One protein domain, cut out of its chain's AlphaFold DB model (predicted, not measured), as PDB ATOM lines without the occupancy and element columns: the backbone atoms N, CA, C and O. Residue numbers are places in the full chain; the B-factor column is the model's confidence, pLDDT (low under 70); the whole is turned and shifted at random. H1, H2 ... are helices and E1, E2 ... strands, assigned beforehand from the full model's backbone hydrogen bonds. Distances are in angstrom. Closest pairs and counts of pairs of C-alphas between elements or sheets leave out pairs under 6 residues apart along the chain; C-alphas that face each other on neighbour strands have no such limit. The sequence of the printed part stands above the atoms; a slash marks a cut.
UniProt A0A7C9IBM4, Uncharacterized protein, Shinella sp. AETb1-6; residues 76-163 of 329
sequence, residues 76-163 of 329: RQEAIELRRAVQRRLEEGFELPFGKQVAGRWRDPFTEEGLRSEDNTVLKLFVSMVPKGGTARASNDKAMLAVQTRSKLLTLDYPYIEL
ATOM      1  N   ARG A  76     240.441 190.477 163.699       88.88
ATOM      2  CA  ARG A  76     239.658 189.275 163.388       88.88
ATOM      3  C   ARG A  76     239.691 188.268 164.535       88.88
ATOM      4  O   ARG A  76     238.640 187.722 164.868       88.88
ATOM      5  N   GLN A  77     240.862 188.029 165.119       91.50
ATOM      6  CA  GLN A  77     241.030 187.112 166.242       91.50
ATOM      7  C   GLN A  77     240.258 187.595 167.478       91.50
ATOM      8  O   GLN A  77     239.443 186.847 168.013       91.50
ATOM      9  N   GLU A  78     240.393 188.874 167.838       90.75
ATOM     10  CA  GLU A  78     239.643 189.501 168.938       90.75
ATOM     11  C   GLU A  78     238.121 189.379 168.729       90.75
ATOM     12  O   GLU A  78     237.367 189.083 169.657       90.75
ATOM     13  N   ALA A  79     237.638 189.543 167.491       91.69
ATOM     14  CA  ALA A  79     236.221 189.372 167.175       91.69
ATOM     15  C   ALA A  79     235.743 187.913 167.304       91.69
ATOM     16  O   ALA A  79     234.591 187.681 167.679       91.69
ATOM     17  N   ILE A  80     236.591 186.930 166.981       95.19
ATOM     18  CA  ILE A  80     236.289 185.502 167.161       95.19
ATOM     19  C   ILE A  80     236.220 185.168 168.652       95.19
ATOM     20  O   ILE A  80     235.259 184.534 169.087       95.19
ATOM     21  N   GLU A  81     237.192 185.625 169.435       96.06
ATOM     22  CA  GLU A  81     237.242 185.419 170.886       96.06
ATOM     23  C   GLU A  81     236.049 186.060 171.588       96.06
ATOM     24  O   GLU A  81     235.384 185.402 172.386       96.06
ATOM     25  N   LEU A  82     235.691 187.290 171.211       94.94
ATOM     26  CA  LEU A  82     234.511 187.966 171.741       94.94
ATOM     27  C   LEU A  82     233.224 187.180 171.455       94.94
ATOM     28  O   LEU A  82     232.382 187.040 172.340       94.94
ATOM     29  N   ARG A  83     233.058 186.649 170.235       96.00
ATOM     30  CA  ARG A  83     231.887 185.824 169.888       96.00
ATOM     31  C   ARG A  83     231.845 184.534 170.694       96.00
ATOM     32  O   ARG A  83     230.773 184.169 171.152       96.00
ATOM     33  N   ARG A  84     232.989 183.874 170.885       97.12
ATOM     34  CA  ARG A  84     233.083 182.668 171.721       97.12
ATOM     35  C   ARG A  84     232.737 182.968 173.177       97.12
ATOM     36  O   ARG A  84     231.998 182.208 173.783       97.12
ATOM     37  N   ALA A  85     233.225 184.081 173.723       95.62
ATOM     38  CA  ALA A  85     232.893 184.508 175.080       95.62
ATOM     39  C   ALA A  85     231.394 184.804 175.239       95.62
ATOM     40  O   ALA A  85     230.787 184.353 176.201       95.62
ATOM     41  N   VAL A  86     230.784 185.499 174.273       96.12
ATOM     42  CA  VAL A  86     229.332 185.741 174.261       96.12
ATOM     43  C   VAL A  86     228.544 184.440 174.152       96.12
ATOM     44  O   VAL A  86     227.571 184.281 174.877       96.12
ATOM     45  N   GLN A  87     228.957 183.524 173.273       96.81
ATOM     46  CA  GLN A  87     228.277 182.243 173.097       96.81
ATOM     47  C   GLN A  87     228.307 181.425 174.392       96.81
ATOM     48  O   GLN A  87     227.248 181.044 174.873       96.81
ATOM     49  N   ARG A  88     229.487 181.274 175.011       95.12
ATOM     50  CA  ARG A  88     229.618 180.614 176.318       95.12
ATOM     51  C   ARG A  88     228.745 181.270 177.380       95.12
ATOM     52  O   ARG A  88     227.991 180.585 178.044       95.12
ATOM     53  N   ARG A  89     228.749 182.604 177.481       95.56
ATOM     54  CA  ARG A  89     227.919 183.327 178.460       95.56
ATOM     55  C   ARG A  89     226.414 183.073 178.290       95.56
ATOM     56  O   ARG A  89     225.685 183.136 179.279       95.56
ATOM     57  N   LEU A  90     225.954 182.844 177.058       95.12
ATOM     58  CA  LEU A  90     224.560 182.511 176.746       95.12
ATOM     59  C   LEU A  90     224.230 181.035 177.004       95.12
ATOM     60  O   LEU A  90     223.109 180.744 177.398       95.12
ATOM     61  N   GLU A  91     225.173 180.124 176.759       94.38
ATOM     62  CA  GLU A  91     224.979 178.672 176.905       94.38
ATOM     63  C   GLU A  91     225.196 178.184 178.343       94.38
ATOM     64  O   GLU A  91     224.432 177.363 178.839       94.38
ATOM     65  N   GLU A  92     226.234 178.689 179.004       93.94
ATOM     66  CA  GLU A  92     226.749 178.199 180.290       93.94
ATOM     67  C   GLU A  92     226.355 179.111 181.463       93.94
ATOM     68  O   GLU A  92     226.401 178.693 182.616       93.94
ATOM     69  N   GLY A  93     225.940 180.352 181.187       94.88
ATOM     70  CA  GLY A  93     225.647 181.338 182.224       94.88
ATOM     71  C   GLY A  93     226.873 182.152 182.661       94.88
ATOM     72  O   GLY A  93     227.845 182.286 181.917       94.88
ATOM     73  N   PHE A  94     226.788 182.801 183.824       95.19
ATOM     74  CA  PHE A  94     227.874 183.599 184.398       95.19
ATOM     75  C   PHE A  94     228.830 182.707 185.183       95.19
ATOM     76  O   PHE A  94     228.401 181.867 185.968       95.19
ATOM     77  N   GLU A  95     230.125 182.966 185.044       94.44
ATOM     78  CA  GLU A  95     231.161 182.313 185.830       94.44
ATOM     79  C   GLU A  95     232.103 183.366 186.418       94.44
ATOM     80  O   GLU A  95     232.673 184.200 185.705       94.44
ATOM     81  N   LEU A  96     232.306 183.284 187.731       93.62
ATOM     82  CA  LEU A  96     233.451 183.863 188.408       93.62
ATOM     83  C   LEU A  96     234.448 182.731 188.714       93.62
ATOM     84  O   LEU A  96     234.288 182.051 189.722       93.62
ATOM     85  N   PRO A  97     235.472 182.508 187.869       90.31
ATOM     86  CA  PRO A  97     236.282 181.285 187.929       90.31
ATOM     87  C   PRO A  97     237.288 181.260 189.085       90.31
ATOM     88  O   PRO A  97     237.680 180.201 189.566       90.31
ATOM     89  N   PHE A  98     237.742 182.431 189.526       93.75
ATOM     90  CA  PHE A  98     238.706 182.575 190.609       93.75
ATOM     91  C   PHE A  98     238.234 183.634 191.588       93.75
ATOM     92  O   PHE A  98     237.547 184.592 191.214       93.75
ATOM     93  N   GLY A  99     238.648 183.463 192.844       91.88
ATOM     94  CA  GLY A  99     238.372 184.452 193.860       91.88
ATOM     95  C   GLY A  99     239.009 185.781 193.463       91.88
ATOM     96  O   GLY A  99     240.161 185.815 193.019       91.88
ATOM     97  N   LYS A 100     238.247 186.870 193.542       92.44
ATOM     98  CA  LYS A 100     238.727 188.198 193.146       92.44
ATOM     99  C   LYS A 100     238.207 189.273 194.081       92.44
ATOM    100  O   LYS A 100     237.130 189.148 194.661       92.44
ATOM    101  N   GLN A 101     238.951 190.370 194.170       90.00
ATOM    102  CA  GLN A 101     238.480 191.554 194.872       90.00
ATOM    103  C   GLN A 101     237.464 192.313 194.003       90.00
ATOM    104  O   GLN A 101     237.742 192.688 192.863       90.00
ATOM    105  N   VAL A 102     236.279 192.541 194.557       86.56
ATOM    106  CA  VAL A 102     235.190 193.338 193.992       86.56
ATOM    107  C   VAL A 102     234.771 194.344 195.048       86.56
ATOM    108  O   VAL A 102     234.448 193.942 196.162       86.56
ATOM    109  N   ALA A 103     234.754 195.639 194.721       77.06
ATOM    110  CA  ALA A 103     234.308 196.671 195.667       77.06
ATOM    111  C   ALA A 103     235.057 196.657 197.021       77.06
ATOM    112  O   ALA A 103     234.459 196.847 198.084       77.06
ATOM    113  N   GLY A 104     236.356 196.343 196.999       81.56
ATOM    114  CA  GLY A 104     237.168 196.198 198.211       81.56
ATOM    115  C   GLY A 104     236.921 194.910 199.009       81.56
ATOM    116  O   GLY A 104     237.576 194.709 200.026       81.56
ATOM    117  N   ARG A 105     236.037 194.011 198.555       84.12
ATOM    118  CA  ARG A 105     235.730 192.733 199.216       84.12
ATOM    119  C   ARG A 105     236.171 191.544 198.379       84.12
ATOM    120  O   ARG A 105     236.062 191.565 197.157       84.12
ATOM    121  N   TRP A 106     236.652 190.500 199.040       90.00
ATOM    122  CA  TRP A 106     236.937 189.231 198.381       90.00
ATOM    123  C   TRP A 106     235.628 188.518 198.031       90.00
ATOM    124  O   TRP A 106     234.705 188.482 198.845       90.00
ATOM    125  N   ARG A 107     235.538 187.980 196.815       89.50
ATOM    126  CA  ARG A 107     234.435 187.126 196.364       89.50
ATOM    127  C   ARG A 107     234.997 185.783 195.972       89.50
ATOM    128  O   ARG A 107     235.937 185.757 195.182       89.50
ATOM    129  N   ASP A 108     234.417 184.718 196.502       91.62
ATOM    130  CA  ASP A 108     234.776 183.357 196.131       91.62
ATOM    131  C   ASP A 108     234.265 183.006 194.726       91.62
ATOM    132  O   ASP A 108     233.348 183.663 194.226       91.62
ATOM    133  N   PRO A 109     234.863 182.003 194.062       94.44
ATOM    134  CA  PRO A 109     234.375 181.519 192.778       94.44
ATOM    135  C   PRO A 109     232.925 181.036 192.856       94.44
ATOM    136  O   PRO A 109     232.559 180.328 193.794       94.44
ATOM    137  N   PHE A 110     232.120 181.365 191.848       93.75
ATOM    138  CA  PHE A 110     230.746 180.878 191.726       93.75
ATOM    139  C   PHE A 110     230.275 180.875 190.270       93.75
ATOM    140  O   PHE A 110     230.867 181.523 189.405       93.75
ATOM    141  N   THR A 111     229.188 180.156 190.014       95.19
ATOM    142  CA  THR A 111     228.535 180.066 188.706       95.19
ATOM    143  C   THR A 111     227.046 180.341 188.848       95.19
ATOM    144  O   THR A 111     226.425 179.881 189.806       95.19
ATOM    145  N   GLU A 112     226.463 181.038 187.878       93.50
ATOM    146  CA  GLU A 112     225.018 181.240 187.771       93.50
ATOM    147  C   GLU A 112     224.539 180.819 186.393       93.50
ATOM    148  O   GLU A 112     225.053 181.297 185.385       93.50
ATOM    149  N   GLU A 113     223.519 179.972 186.344       94.00
ATOM    150  CA  GLU A 113     222.945 179.510 185.085       94.00
ATOM    151  C   GLU A 113     222.092 180.603 184.418       94.00
ATOM    152  O   GLU A 113     221.357 181.348 185.073       94.00
ATOM    153  N   GLY A 114     222.179 180.686 183.088       92.62
ATOM    154  CA  GLY A 114     221.336 181.559 182.270       92.62
ATOM    155  C   GLY A 114     221.569 183.064 182.458       92.62
ATOM    156  O   GLY A 114     222.649 183.541 182.841       92.62
ATOM    157  N   LEU A 115     220.546 183.850 182.109       92.31
ATOM    158  CA  LEU A 115     220.525 185.303 182.279       92.31
ATOM    159  C   LEU A 115     219.481 185.679 183.331       92.31
ATOM    160  O   LEU A 115     218.299 185.411 183.146       92.31
ATOM    161  N   ARG A 116     219.869 186.424 184.375       90.06
ATOM    162  CA  ARG A 116     218.918 186.902 185.405       90.06
ATOM    163  C   ARG A 116     217.720 187.661 184.815       90.06
ATOM    164  O   ARG A 116     216.632 187.658 185.379       90.06
ATOM    165  N   SER A 117     217.914 188.322 183.673       91.19
ATOM    166  CA  SER A 117     216.867 189.061 182.969       91.19
ATOM    167  C   SER A 117     215.967 188.209 182.071       91.19
ATOM    168  O   SER A 117     215.070 188.768 181.459       91.19
ATOM    169  N   GLU A 118     216.199 186.910 181.898       89.88
ATOM    170  CA  GLU A 118     215.448 186.096 180.930       89.88
ATOM    171  C   GLU A 118     213.956 186.009 181.269       89.88
ATOM    172  O   GLU A 118     213.118 186.280 180.406       89.88
ATOM    173  N   ASP A 119     213.633 185.820 182.547       86.69
ATOM    174  CA  ASP A 119     212.256 185.664 183.034       86.69
ATOM    175  C   ASP A 119     211.786 186.812 183.938       86.69
ATOM    176  O   ASP A 119     210.705 186.763 184.514       86.69
ATOM    177  N   ASN A 120     212.573 187.887 184.043       88.12
ATOM    178  CA  ASN A 120     212.257 189.017 184.912       88.12
ATOM    179  C   ASN A 120     212.104 190.316 184.105       88.12
ATOM    180  O   ASN A 120     213.074 190.867 183.580       88.12
ATOM    181  N   THR A 121     210.873 190.822 184.008       88.62
ATOM    182  CA  THR A 121     210.523 192.039 183.252       88.62
ATOM    183  C   THR A 121     211.219 193.292 183.780       88.62
ATOM    184  O   THR A 121     211.682 194.106 182.979       88.62
ATOM    185  N   VAL A 122     211.367 193.420 185.101       88.56
ATOM    186  CA  VAL A 122     212.098 194.515 185.756       88.56
ATOM    187  C   VAL A 122     213.567 194.490 185.342       88.56
ATOM    188  O   VAL A 122     214.120 195.508 184.925       88.56
ATOM    189  N   LEU A 123     214.197 193.316 185.357       91.88
ATOM    190  CA  LEU A 123     215.589 193.170 184.938       91.88
ATOM    191  C   LEU A 123     215.764 193.357 183.425       91.88
ATOM    192  O   LEU A 123     216.768 193.933 183.005       91.88
ATOM    193  N   LYS A 124     214.789 192.973 182.585       90.38
ATOM    194  CA  LYS A 124     214.787 193.330 181.148       90.38
ATOM    195  C   LYS A 124     214.762 194.842 180.954       90.38
ATOM    196  O   LYS A 124     215.517 195.367 180.131       90.38
ATOM    197  N   LEU A 125     213.916 195.538 181.714       88.12
ATOM    198  CA  LEU A 125     213.816 196.991 181.670       88.12
ATOM    199  C   LEU A 125     215.134 197.634 182.119       88.12
ATOM    200  O   LEU A 125     215.681 198.443 181.374       88.12
ATOM    201  N   PHE A 126     215.709 197.203 183.243       92.50
ATOM    202  CA  PHE A 126     217.027 197.657 183.698       92.50
ATOM    203  C   PHE A 126     218.107 197.457 182.627       92.50
ATOM    204  O   PHE A 126     218.818 198.395 182.262       92.50
ATOM    205  N   VAL A 127     218.183 196.256 182.039       92.88
ATOM    206  CA  VAL A 127     219.118 195.963 180.949       92.88
ATOM    207  C   VAL A 127     218.898 196.912 179.778       92.88
ATOM    208  O   VAL A 127     219.874 197.363 179.187       92.88
ATOM    209  N   SER A 128     217.661 197.270 179.431       89.94
ATOM    210  CA  SER A 128     217.378 198.209 178.338       89.94
ATOM    211  C   SER A 128     217.952 199.617 178.570       89.94
ATOM    212  O   SER A 128     218.358 200.257 177.600       89.94
ATOM    213  N   MET A 129     218.082 200.047 179.832       90.06
ATOM    214  CA  MET A 129     218.629 201.357 180.218       90.06
ATOM    215  C   MET A 129     220.156 201.431 180.127       90.06
ATOM    216  O   MET A 129     220.725 202.519 180.020       90.06
ATOM    217  N   VAL A 130     220.842 200.285 180.154       92.19
ATOM    218  CA  VAL A 130     222.295 200.231 179.967       92.19
ATOM    219  C   VAL A 130     222.628 200.601 178.514       92.19
ATOM    220  O   VAL A 130     221.989 200.072 177.592       92.19
ATOM    221  N   PRO A 131     223.625 201.471 178.257       91.56
ATOM    222  CA  PRO A 131     224.025 201.817 176.898       91.56
ATOM    223  C   PRO A 131     224.364 200.592 176.034       91.56
ATOM    224  O   PRO A 131     224.555 199.468 176.508       91.56
ATOM    225  N   LYS A 132     224.420 200.792 174.716       89.44
ATOM    226  CA  LYS A 132     224.792 199.715 173.792       89.44
ATOM    227  C   LYS A 132     226.239 199.263 174.036       89.44
ATOM    228  O   LYS A 132     227.065 199.980 174.601       89.44
ATOM    229  N   GLY A 133     226.542 198.051 173.574       79.94
ATOM    230  CA  GLY A 133     227.893 197.505 173.647       79.94
ATOM    231  C   GLY A 133     228.904 198.429 172.961       79.94
ATOM    232  O   GLY A 133     228.630 198.964 171.885       79.94
ATOM    233  N   GLY A 134     230.049 198.645 173.612       85.50
ATOM    234  CA  GLY A 134     231.087 199.573 173.154       85.50
ATOM    235  C   GLY A 134     230.923 201.021 173.626       85.50
ATOM    236  O   GLY A 134     231.827 201.816 173.398       85.50
ATOM    237  N   THR A 135     229.821 201.369 174.298       91.69
ATOM    238  CA  THR A 135     229.673 202.662 174.992       91.69
ATOM    239  C   THR A 135     229.325 202.513 176.469       91.69
ATOM    240  O   THR A 135     229.583 203.430 177.245       91.69
ATOM    241  N   ALA A 136     228.766 201.368 176.871       93.44
ATOM    242  CA  ALA A 136     228.519 201.060 178.273       93.44
ATOM    243  C   ALA A 136     229.840 201.006 179.053       93.44
ATOM    244  O   ALA A 136     230.785 200.316 178.659       93.44
ATOM    245  N   ARG A 137     229.895 201.757 180.157       94.25
ATOM    246  CA  ARG A 137     231.044 201.796 181.061       94.25
ATOM    247  C   ARG A 137     230.754 200.933 182.275       94.25
ATOM    248  O   ARG A 137     229.671 201.016 182.847       94.25
ATOM    249  N   ALA A 138     231.722 200.119 182.658       95.25
ATOM    250  CA  ALA A 138     231.616 199.236 183.803       95.25
ATOM    251  C   ALA A 138     232.991 198.983 184.428       95.25
ATOM    252  O   ALA A 138     234.017 199.320 183.828       95.25
ATOM    253  N   SER A 139     233.022 198.436 185.641       93.06
ATOM    254  CA  SER A 139     234.262 198.071 186.333       93.06
ATOM    255  C   SER A 139     234.002 197.171 187.545       93.06
ATOM    256  O   SER A 139     232.872 197.048 188.015       93.06
ATOM    257  N   ASN A 140     235.068 196.548 188.057       89.75
ATOM    258  CA  ASN A 140     235.066 195.898 189.372       89.75
ATOM    259  C   ASN A 140     235.164 196.919 190.530       89.75
ATOM    260  O   ASN A 140     234.947 196.557 191.686       89.75
ATOM    261  N   ASP A 141     235.464 198.182 190.207       86.00
ATOM    262  CA  ASP A 141     235.597 199.309 191.134       86.00
ATOM    263  C   ASP A 141     234.704 200.488 190.699       86.00
ATOM    264  O   ASP A 141     234.732 200.913 189.540       86.00
ATOM    265  N   LYS A 142     233.936 201.047 191.643       81.31
ATOM    266  CA  LYS A 142     233.041 202.197 191.447       81.31
ATOM    267  C   LYS A 142     233.786 203.432 190.920       81.31
ATOM    268  O   LYS A 142     233.195 204.202 190.165       81.31
ATOM    269  N   ALA A 143     235.057 203.622 191.283       82.38
ATOM    270  CA  ALA A 143     235.821 204.820 190.925       82.38
ATOM    271  C   ALA A 143     236.264 204.854 189.449       82.38
ATOM    272  O   ALA A 143     236.404 205.928 188.865       82.38
ATOM    273  N   MET A 144     236.460 203.689 188.824       87.38
ATOM    274  CA  MET A 144     237.175 203.567 187.546       87.38
ATOM    275  C   MET A 144     236.317 202.909 186.462       87.38
ATOM    276  O   MET A 144     236.679 201.878 185.896       87.38
ATOM    277  N   LEU A 145     235.156 203.496 186.162       91.56
ATOM    278  CA  LEU A 145     234.270 202.995 185.107       91.56
ATOM    279  C   LEU A 145     234.865 203.260 183.715       91.56
ATOM    280  O   LEU A 145     235.180 204.398 183.361       91.56
ATOM    281  N   ALA A 146     234.965 202.232 182.877       94.12
ATOM    282  CA  ALA A 146     235.469 202.349 181.507       94.12
ATOM    283  C   ALA A 146     234.745 201.379 180.567       94.12
ATOM    284  O   ALA A 146     234.045 200.472 181.014       94.12
ATOM    285  N   VAL A 147     234.883 201.576 179.255       94.56
ATOM    286  CA  VAL A 147     234.350 200.624 178.274       94.56
ATOM    287  C   VAL A 147     235.240 199.384 178.283       94.56
ATOM    288  O   VAL A 147     236.329 199.393 177.722       94.56
ATOM    289  N   GLN A 148     234.766 198.323 178.931       93.50
ATOM    290  CA  GLN A 148     235.529 197.081 179.104       93.50
ATOM    291  C   GLN A 148     235.485 196.192 177.858       93.50
ATOM    292  O   GLN A 148     236.418 195.460 177.550       93.50
ATOM    293  N   THR A 149     234.366 196.228 177.134       93.69
ATOM    294  CA  THR A 149     234.107 195.328 176.013       93.69
ATOM    295  C   THR A 149     233.070 195.920 175.064       93.69
ATOM    296  O   THR A 149     232.267 196.784 175.419       93.69
ATOM    297  N   ARG A 150     233.074 195.440 173.818       93.44
ATOM    298  CA  ARG A 150     232.083 195.811 172.798       93.44
ATOM    299  C   ARG A 150     230.770 195.039 172.935       93.44
ATOM    300  O   ARG A 150     229.806 195.374 172.253       93.44
ATOM    301  N   SER A 151     230.715 194.014 173.787       95.56
ATOM    302  CA  SER A 151     229.502 193.234 174.033       95.56
ATOM    303  C   SER A 151     228.751 193.758 175.248       95.56
ATOM    304  O   SER A 151     229.269 193.707 176.356       95.56
ATOM    305  N   LYS A 152     227.498 194.184 175.055       94.19
ATOM    306  CA  LYS A 152     226.632 194.595 176.168       94.19
ATOM    307  C   LYS A 152     226.454 193.471 177.190       94.19
ATOM    308  O   LYS A 152     226.509 193.747 178.377       94.19
ATOM    309  N   LEU A 153     226.290 192.229 176.726       95.25
ATOM    310  CA  LEU A 153     226.122 191.066 177.596       95.25
ATOM    311  C   LEU A 153     227.301 190.924 178.566       95.25
ATOM    312  O   LEU A 153     227.099 190.897 179.766       95.25
ATOM    313  N   LEU A 154     228.526 190.950 178.041       95.44
ATOM    314  CA  LEU A 154     229.733 190.817 178.861       95.44
ATOM    315  C   LEU A 154     230.013 192.067 179.712       95.44
ATOM    316  O   LEU A 154     230.718 191.998 180.709       95.44
ATOM    317  N   THR A 155     229.488 193.237 179.332       95.25
ATOM    318  CA  THR A 155     229.541 194.426 180.196       95.25
ATOM    319  C   THR A 155     228.648 194.273 181.429       95.25
ATOM    320  O   THR A 155     229.002 194.784 182.485       95.25
ATOM    321  N   LEU A 156     227.515 193.572 181.313       94.38
ATOM    322  CA  LEU A 156     226.576 193.357 182.422       94.38
ATOM    323  C   LEU A 156     227.113 192.398 183.497       94.38
ATOM    324  O   LEU A 156     226.553 192.341 184.583       94.38
ATOM    325  N   ASP A 157     228.203 191.688 183.209       93.75
ATOM    326  CA  ASP A 157     228.891 190.790 184.144       93.75
ATOM    327  C   ASP A 157     229.773 191.548 185.160       93.75
ATOM    328  O   ASP A 157     230.331 190.960 186.091       93.75
ATOM    329  N   TYR A 158     229.929 192.865 184.991       93.25
ATOM    330  CA  TYR A 158     230.654 193.708 185.935       93.25
ATOM    331  C   TYR A 158     229.743 194.181 187.077       93.25
ATOM    332  O   TYR A 158     228.592 194.545 186.843       93.25
ATOM    333  N   PRO A 159     230.266 194.266 188.311       89.38
ATOM    334  CA  PRO A 159     229.481 194.626 189.494       89.38
ATOM    335  C   PRO A 159     229.047 196.098 189.502       89.38
ATOM    336  O   PRO A 159     227.999 196.428 190.052       89.38
ATOM    337  N   TYR A 160     229.827 196.988 188.881       90.56
ATOM    338  CA  TYR A 160     229.464 198.391 188.713       90.56
ATOM    339  C   TYR A 160     229.260 198.708 187.244       90.56
ATOM    340  O   TYR A 160     230.189 198.580 186.447       90.56
ATOM    341  N   ILE A 161     228.058 199.168 186.903       92.88
ATOM    342  CA  ILE A 161     227.663 199.528 185.542       92.88
ATOM    343  C   ILE A 161     227.103 200.947 185.557       92.88
ATOM    344  O   ILE A 161     226.276 201.310 186.394       92.88
ATOM    345  N   GLU A 162     227.554 201.756 184.606       90.75
ATOM    346  CA  GLU A 162     227.016 203.085 184.355       90.75
ATOM    347  C   GLU A 162     225.746 202.973 183.501       90.75
ATOM    348  O   GLU A 162     225.790 202.508 182.356       90.75
ATOM    349  N   LEU A 163     224.610 203.413 184.049       90.56
ATOM    350  CA  LEU A 163     223.390 203.616 183.265       90.56
ATOM    351  C   LEU A 163     223.546 204.820 182.323       90.56
ATOM    352  O   LEU A 163     224.520 205.572 182.383       90.56
TER     353      LEU A 163
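What this domain is: This is residues 76 to 163 of the 329 residues of an uncharacterized protein of Shinella sp. AETb1-6 (UniProt A0A7C9IBM4). A short helix, H3, sits near the middle, between the long helix H1 on one side and a long loop of residues 130 to 151 on another, while a narrow two-stranded ribbon runs out from the last residues of H1 and bends on its way to its tip. The ribbon goes out through E1 and E2 and folds back through E3 and E4; H2 lies away from it and touches no helix. The printed part has 88 residues with three named helices and four named strands, in the order H1, E1, E2, E3, E4, H2, H3, and two antiparallel sheets of two strands each, E1 - E4 and E2 - E3. The class is mixed, helices and strands, though under half of the residues are in named elements. The whole is compact, with a radius of gyration of the C-alphas of 13.2 A, and it is rounded, with spans of 32 by 30 by 26 A.

Where its parts are: H1 holds residues 76 to 91 and is 22.6 A long, beginning at C-alpha 76 at (239.658, 189.275, 163.388). E1 is residues 94 to 96, E2 100 to 102, E3 105 to 107 and E4 110 to 112. C-alpha 105, where E3 begins, is at (235.730, 192.733, 199.216). H2, residues 121 to 129, is 12.7 A long. H3, residues 152 to 155, ends at C-alpha 155 at (229.541, 194.426, 180.196).

How they stand to each other: H1 touches H3 with residues 86 to 89 alone; the closest C-alphas, those of Val 86 and Leu 154, are 6.9 A apart. E1 and E4 are antiparallel neighbours at 175 degrees, with N 94 and O 112 within hydrogen-bond range at 2.8 A. E2 and E3 form a hairpin, antiparallel at 131 degrees, with N 102 and O 105 at 2.8 A. E3 runs on into E4 across a break of 2 residues, at 68 degrees. H1 and H2 are apart, and so are H2 and H3. Every O i to N i+4 pair is within hydrogen-bond range in H1 and H2; H3, with 4 residues, is too short for such a pair.

The domain as a whole: The two C-alphas farthest apart, those of Arg 76 and Arg 105, are 36.2 A apart. The printed part has no cut. The link from H2 to H3, 22 residues, is long. Residues 138 to 139 pair with residues 160 to 161, antiparallel, in a stretch too short to be named. The mean pLDDT of the printed part is 91.6, and no printed residue is under 70.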